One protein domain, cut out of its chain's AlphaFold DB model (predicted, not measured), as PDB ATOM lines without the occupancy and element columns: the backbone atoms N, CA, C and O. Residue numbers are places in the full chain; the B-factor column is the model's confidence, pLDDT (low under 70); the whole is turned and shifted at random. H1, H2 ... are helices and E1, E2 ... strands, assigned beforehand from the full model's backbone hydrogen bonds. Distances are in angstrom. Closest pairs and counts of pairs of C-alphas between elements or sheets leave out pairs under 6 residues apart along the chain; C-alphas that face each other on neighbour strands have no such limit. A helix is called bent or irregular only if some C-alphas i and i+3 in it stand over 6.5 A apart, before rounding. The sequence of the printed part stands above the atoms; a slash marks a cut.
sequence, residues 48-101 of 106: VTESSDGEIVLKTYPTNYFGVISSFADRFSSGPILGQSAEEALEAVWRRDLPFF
ATOM      1  N   VAL A  48     108.575 109.504  85.525       90.19
ATOM      2  CA  VAL A  48     107.622 108.602  86.174       90.19
ATOM      3  C   VAL A  48     108.290 108.043  87.425       90.19
ATOM      4  O   VAL A  48     109.391 107.503  87.330       90.19
ATOM      5  N   THR A  49     107.653 108.196  88.580       86.44
ATOM      6  CA  THR A  49     108.169 107.745  89.880       86.44
ATOM      7  C   THR A  49     107.093 106.989  90.641       86.44
ATOM      8  O   THR A  49     105.923 107.348  90.557       86.44
ATOM      9  N   GLU A  50     107.481 105.985  91.415       86.12
ATOM     10  CA  GLU A  50     106.585 105.315  92.358       86.12
ATOM     11  C   GLU A  50     106.516 106.124  93.664       86.12
ATOM     12  O   GLU A  50     107.542 106.583  94.174       86.12
ATOM     13  N   SER A  51     105.308 106.369  94.173       82.75
ATOM     14  CA  SER A  51     105.082 107.011  95.466       82.75
ATOM     15  C   SER A  51     105.381 106.040  96.612       82.75
ATOM     16  O   SER A  51     105.500 104.832  96.414       82.75
ATOM     17  N   SER A  52     105.451 106.551  97.843       82.38
ATOM     18  CA  SER A  52     105.582 105.707  99.042       82.38
ATOM     19  C   SER A  52     104.445 104.696  99.207       82.38
ATOM     20  O   SER A  52     104.632 103.676  99.864       82.38
ATOM     21  N   ASP A  53     103.290 104.976  98.604       87.81
ATOM     22  CA  ASP A  53     102.078 104.164  98.702       87.81
ATOM     23  C   ASP A  53     101.957 103.159  97.537       87.81
ATOM     24  O   ASP A  53     100.953 102.458  97.424       87.81
ATOM     25  N   GLY A  54     102.975 103.078  96.667       87.31
ATOM     26  CA  GLY A  54     103.009 102.185  95.502       87.31
ATOM     27  C   GLY A  54     102.254 102.713  94.275       87.31
ATOM     28  O   GLY A  54     102.044 101.978  93.310       87.31
ATOM     29  N   GLU A  55     101.823 103.979  94.282       92.62
ATOM     30  CA  GLU A  55     101.177 104.594  93.119       92.62
ATOM     31  C   GLU A  55     102.207 105.140  92.129       92.62
ATOM     32  O   GLU A  55     103.195 105.769  92.503       92.62
ATOM     33  N   ILE A  56     101.946 104.974  90.834       90.94
ATOM     34  CA  ILE A  56     102.790 105.542  89.783       90.94
ATOM     35  C   ILE A  56     102.387 106.997  89.520       90.94
ATOM     36  O   ILE A  56     101.289 107.279  89.043       90.94
ATOM     37  N   VAL A  57     103.307 107.921  89.786       91.69
ATOM     38  CA  VAL A  57     103.109 109.369  89.677       91.69
ATOM     39  C   VAL A  57     103.943 109.945  88.534       91.69
ATOM     40  O   VAL A  57     105.112 109.605  88.346       91.69
ATOM     41  N   LEU A  58     103.348 110.871  87.778       93.44
ATOM     42  CA  LEU A  58     104.035 111.645  86.748       93.44
ATOM     43  C   LEU A  58     104.533 112.978  87.325       93.44
ATOM     44  O   LEU A  58     103.755 113.911  87.519       93.44
ATOM     45  N   LYS A  59     105.842 113.091  87.550       93.25
ATOM     46  CA  LYS A  59     106.491 114.330  87.986       93.25
ATOM     47  C   LYS A  59     106.799 115.222  86.782       93.25
ATOM     48  O   LYS A  59     107.567 114.847  85.895       93.25
ATOM     49  N   THR A  60     106.191 116.406  86.748       95.94
ATOM     50  CA  THR A  60     106.401 117.427  85.710       95.94
ATOM     51  C   THR A  60     107.361 118.515  86.189       95.94
ATOM     52  O   THR A  60     107.578 118.692  87.388       95.94
ATOM     53  N   TYR A  61     107.950 119.250  85.243       96.75
ATOM     54  CA  TYR A  61     108.958 120.275  85.517       96.75
ATOM     55  C   TYR A  61     108.644 121.562  84.738       96.75
ATOM     56  O   TYR A  61     108.031 121.493  83.669       96.75
ATOM     57  N   PRO A  62     109.078 122.737  85.230       97.19
ATOM     58  CA  PRO A  62     108.947 123.999  84.504       97.19
ATOM     59  C   PRO A  62     109.630 123.957  83.130       97.19
ATOM     60  O   PRO A  62     110.700 123.373  82.985       97.19
ATOM     61  N   THR A  63     109.075 124.640  82.127       95.88
ATOM     62  CA  THR A  63     109.622 124.714  80.758       95.88
ATOM     63  C   THR A  63     110.788 125.704  80.640       95.88
ATOM     64  O   THR A  63     110.758 126.659  79.865       95.88
ATOM     65  N   ASN A  64     111.830 125.496  81.442       95.75
ATOM     66  CA  ASN A  64     113.045 126.306  81.464       95.75
ATOM     67  C   ASN A  64     114.290 125.429  81.695       95.75
ATOM     68  O   ASN A  64     114.180 124.229  81.941       95.75
ATOM     69  N   TYR A  65     115.484 126.025  81.622       95.75
ATOM     70  CA  TYR A  65     116.747 125.292  81.784       95.75
ATOM     71  C   TYR A  65     116.876 124.589  83.139       95.75
ATOM     72  O   TYR A  65     117.375 123.469  83.193       95.75
ATOM     73  N   PHE A  66     116.382 125.198  84.221       97.25
ATOM     74  CA  PHE A  66     116.372 124.549  85.533       97.25
ATOM     75  C   PHE A  66     115.485 123.305  85.526       97.25
ATOM     76  O   PHE A  66     115.901 122.266  86.019       97.25
ATOM     77  N   GLY A  67     114.312 123.374  84.893       96.69
ATOM     78  CA  GLY A  67     113.437 122.222  84.711       96.69
ATOM     79  C   GLY A  67     114.080 121.100  83.897       96.69
ATOM     80  O   GLY A  67     113.929 119.940  84.268       96.69
ATOM     81  N   VAL A  68     114.860 121.421  82.854       96.69
ATOM     82  CA  VAL A  68     115.671 120.420  82.132       96.69
ATOM     83  C   VAL A  68     116.628 119.733  83.104       96.69
ATOM     84  O   VAL A  68     116.572 118.516  83.248       96.69
ATOM     85  N   ILE A  69     117.466 120.498  83.804       95.38
ATOM     86  CA  ILE A  69     118.491 119.959  84.709       95.38
ATOM     87  C   ILE A  69     117.853 119.101  85.807       95.38
ATOM     88  O   ILE A  69     118.257 117.957  86.004       95.38
ATOM     89  N   SER A  70     116.815 119.611  86.473       94.62
ATOM     90  CA  SER A  70     116.103 118.879  87.521       94.62
ATOM     91  C   SER A  70     115.461 117.599  86.991       94.62
ATOM     92  O   SER A  70     115.560 116.566  87.645       94.62
ATOM     93  N   SER A  71     114.881 117.625  85.784       93.69
ATOM     94  CA  SER A  71     114.292 116.425  85.178       93.69
ATOM     95  C   SER A  71     115.310 115.321  84.903       93.69
ATOM     96  O   SER A  71     114.965 114.143  84.965       93.69
ATOM     97  N   PHE A  72     116.559 115.685  84.605       91.62
ATOM     98  CA  PHE A  72     117.649 114.731  84.425       91.62
ATOM     99  C   PHE A  72     118.175 114.229  85.766       91.62
ATOM    100  O   PHE A  72     118.308 113.021  85.930       91.62
ATOM    101  N   ALA A  73     118.417 115.122  86.728       89.44
ATOM    102  CA  ALA A  73     118.888 114.733  88.055       89.44
ATOM    103  C   ALA A  73     117.932 113.718  88.700       89.44
ATOM    104  O   ALA A  73     118.347 112.619  89.063       89.44
ATOM    105  N   ASP A  74     116.637 114.029  88.747       88.75
ATOM    106  CA  ASP A  74     115.632 113.161  89.365       88.75
ATOM    107  C   ASP A  74     115.500 111.806  88.655       88.75
ATOM    108  O   ASP A  74     115.274 110.788  89.304       88.75
ATOM    109  N   ARG A  75     115.702 111.762  87.332       87.75
ATOM    110  CA  ARG A  75     115.641 110.523  86.537       87.75
ATOM    111  C   ARG A  75     116.662 109.478  86.990       87.75
ATOM    112  O   ARG A  75     116.374 108.288  86.893       87.75
ATOM    113  N   PHE A  76     117.823 109.915  87.472       83.31
ATOM    114  CA  PHE A  76     118.926 109.037  87.869       83.31
ATOM    115  C   PHE A  76     119.185 109.023  89.384       83.31
ATOM    116  O   PHE A  76     120.011 108.241  89.850       83.31
ATOM    117  N   SER A  77     118.461 109.840  90.157       76.56
ATOM    118  CA  SER A  77     118.630 109.945  91.615       76.56
ATOM    119  C   SER A  77     117.856 108.886  92.410       76.56
ATOM    120  O   SER A  77     118.296 108.505  93.490       76.56
ATOM    121  N   SER A  78     116.699 108.423  91.922       61.41
ATOM    122  CA  SER A  78     115.721 107.679  92.742       61.41
ATOM    123  C   SER A  78     115.403 106.256  92.258       61.41
ATOM    124  O   SER A  78     114.304 105.761  92.486       61.41
ATOM    125  N   GLY A  79     116.351 105.576  91.612       59.84
ATOM    126  CA  GLY A  79     116.202 104.174  91.202       59.84
ATOM    127  C   GLY A  79     117.393 103.310  91.628       59.84
ATOM    128  O   GLY A  79     118.506 103.828  91.759       59.84
ATOM    129  N   PRO A  80     117.206 101.993  91.828       53.12
ATOM    130  CA  PRO A  80     118.319 101.107  92.109       53.12
ATOM    131  C   PRO A  80     119.238 101.044  90.875       53.12
ATOM    132  O   PRO A  80     118.829 100.603  89.806       53.12
ATOM    133  N   ILE A  81     120.505 101.430  91.065       55.06
ATOM    134  CA  ILE A  81     121.670 100.959  90.287       55.06
ATOM    135  C   ILE A  81     121.983 101.685  88.956       55.06
ATOM    136  O   ILE A  81     122.772 101.152  88.184       55.06
ATOM    137  N   LEU A  82     121.484 102.892  88.647       62.19
ATOM    138  CA  LEU A  82     121.849 103.559  87.366       62.19
ATOM    139  C   LEU A  82     122.379 104.999  87.445       62.19
ATOM    140  O   LEU A  82     122.707 105.544  86.404       62.19
ATOM    141  N   GLY A  83     122.473 105.639  88.612       70.06
ATOM    142  CA  GLY A  83     123.077 106.979  88.706       70.06
ATOM    143  C   GLY A  83     124.604 106.918  88.626       70.06
ATOM    144  O   GLY A  83     125.193 106.978  87.551       70.06
ATOM    145  N   GLN A  84     125.241 106.720  89.782       72.38
ATOM    146  CA  GLN A  84     126.705 106.673  89.908       72.38
ATOM    147  C   GLN A  84     127.349 105.574  89.051       72.38
ATOM    148  O   GLN A  84     128.340 105.810  88.375       72.38
ATOM    149  N   SER A  85     126.742 104.390  89.003       80.50
ATOM    150  CA  SER A  85     127.217 103.274  88.175       80.50
ATOM    151  C   SER A  85     127.184 103.577  86.673       80.50
ATOM    152  O   SER A  85     128.030 103.072  85.937       80.50
ATOM    153  N   ALA A  86     126.226 104.381  86.189       82.75
ATOM    154  CA  ALA A  86     126.203 104.782  84.786       82.75
ATOM    155  C   ALA A  86     127.250 105.857  84.500       82.75
ATOM    156  O   ALA A  86     127.893 105.789  83.457       82.75
ATOM    157  N   GLU A  87     127.454 106.810  85.411       86.00
ATOM    158  CA  GLU A  87     128.525 107.807  85.289       86.00
ATOM    159  C   GLU A  87     129.904 107.133  85.220       86.00
ATOM    160  O   GLU A  87     130.659 107.376  84.278       86.00
ATOM    161  N   GLU A  88     130.187 106.200  86.135       89.25
ATOM    162  CA  GLU A  88     131.421 105.403  86.139       89.25
ATOM    163  C   GLU A  88     131.587 104.586  84.849       89.25
ATOM    164  O   GLU A  88     132.671 104.548  84.261       89.25
ATOM    165  N   ALA A  89     130.515 103.945  84.373       90.31
ATOM    166  CA  ALA A  89     130.549 103.165  83.139       90.31
ATOM    167  C   ALA A  89     130.805 104.042  81.902       90.31
ATOM    168  O   ALA A  89     131.585 103.655  81.026       90.31
ATOM    169  N   LEU A  90     130.176 105.220  81.825       92.12
ATOM    170  CA  LEU A  90     130.388 106.184  80.743       92.12
ATOM    171  C   LEU A  90     131.834 106.687  80.735       92.12
ATOM    172  O   LEU A  90     132.463 106.724  79.675       92.12
ATOM    173  N   GLU A  91     132.382 107.013  81.906       93.69
ATOM    174  CA  GLU A  91     133.773 107.439  82.035       93.69
ATOM    175  C   GLU A  91     134.747 106.321  81.641       93.69
ATOM    176  O   GLU A  91     135.701 106.565  80.899       93.69
ATOM    177  N   ALA A  92     134.501 105.084  82.079       95.94
ATOM    178  CA  ALA A  92     135.342 103.941  81.739       95.94
ATOM    179  C   ALA A  92     135.402 103.695  80.222       95.94
ATOM    180  O   ALA A  92     136.483 103.459  79.675       95.94
ATOM    181  N   VAL A  93     134.261 103.787  79.529       95.94
ATOM    182  CA  VAL A  93     134.198 103.669  78.064       95.94
ATOM    183  C   VAL A  93     134.942 104.821  77.395       95.94
ATOM    184  O   VAL A  93     135.770 104.576  76.520       95.94
ATOM    185  N   TRP A  94     134.714 106.058  77.842       93.94
ATOM    186  CA  TRP A  94     135.411 107.224  77.300       93.94
ATOM    187  C   TRP A  94     136.935 107.104  77.440       93.94
ATOM    188  O   TRP A  94     137.660 107.319  76.471       93.94
ATOM    189  N   ARG A  95     137.435 106.686  78.610       94.75
ATOM    190  CA  ARG A  95     138.874 106.482  78.851       94.75
ATOM    191  C   ARG A  95     139.469 105.381  77.986       94.75
ATOM    192  O   ARG A  95     140.595 105.524  77.519       94.75
ATOM    193  N   ARG A  96     138.733 104.285  77.783       96.38
ATOM    194  CA  ARG A  96     139.167 103.181  76.921       96.38
ATOM    195  C   ARG A  96     139.311 103.627  75.470       96.38
ATOM    196  O   ARG A  96     140.242 103.190  74.802       96.38
ATOM    197  N   ASP A  97     138.401 104.479  75.006       95.06
ATOM    198  CA  ASP A  97     138.344 104.881  73.605       95.06
ATOM    199  C   ASP A  97     139.184 106.146  73.321       95.06
ATOM    200  O   ASP A  97     139.422 106.478  72.163       95.06
ATOM    201  N   LEU A  98     139.704 106.815  74.359       91.75
ATOM    202  CA  LEU A  98     140.557 108.006  74.258       91.75
ATOM    203  C   LEU A  98     141.734 107.876  73.264       91.75
ATOM    204  O   LEU A  98     141.945 108.827  72.510       91.75
ATOM    205  N   PRO A  99     142.464 106.741  73.174       92.88
ATOM    206  CA  PRO A  99     143.554 106.581  72.202       92.88
ATOM    207  C   PRO A  99     143.109 106.645  70.732       92.88
ATOM    208  O   PRO A  99     143.934 106.815  69.843       92.88
ATOM    209  N   PHE A 100     141.811 106.513  70.438       91.88
ATOM    210  CA  PHE A 100     141.287 106.662  69.077       91.88
ATOM    211  C   PHE A 100     141.021 108.128  68.687       91.88
ATOM    212  O   PHE A 100     140.617 108.387  67.554       91.88
ATOM    213  N   PHE A 101     141.228 109.083  69.603       89.31
ATOM    214  CA  PHE A 101     140.868 110.496  69.436       89.31
ATOM    215  C   PHE A 101     142.050 111.466  69.630       89.31
ATOM    216  O   PHE A 101     141.834 112.643  69.916       89.31
TER     217      PHE A 101
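This is residues 48 to 101 of the 106 residues of an uncharacterized protein of Protopolystoma xenopodis (UniProt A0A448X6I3). An open, flat zigzag: a small strand hairpin, E1 and E2, at one end, helix H1 in the middle, and longer H2 at the other end, where residues 87 to 101 stick out free. The 54 printed residues run E1, E2, H1, H2, with an antiparallel sheet E1 - E2. The class is mostly helix; the whole is extended, radius of gyration of the C-alphas 15.5 A, spanning 48 by 28 by 11 A.

Begin with E1, residues 48 to 50, and E2, residues 56 to 59, an antiparallel hairpin at 134 degrees; N 49 and O 57, 2.9 A apart, are within hydrogen-bond range. H1, residues 65 to 77, is only just apart from E1, closest C-alphas 8.3 A. H2, residues 84 to 101, is only just apart from H1, at 8.4 A. O i to N i+4 pairs within range are 8 of 9 in H1, 11 of 14 in H2.

Find C-alpha 48 at (107.622, 108.602, 86.174), where E1 begins; E2 follows. H1 runs 18.3 A from C-alpha 65. H2 runs 25.2 A to C-alpha 101 at (140.868, 110.496, 69.436), kinked 31 degrees near residue 95 and irregular: C-alphas 96 and 99 are 7.3 A apart.

The farthest C-alphas, Asp 53 and Pro 99, are 49.3 A apart. The printed part has no cut and no long link; residues 78 to 82 are under pLDDT 70.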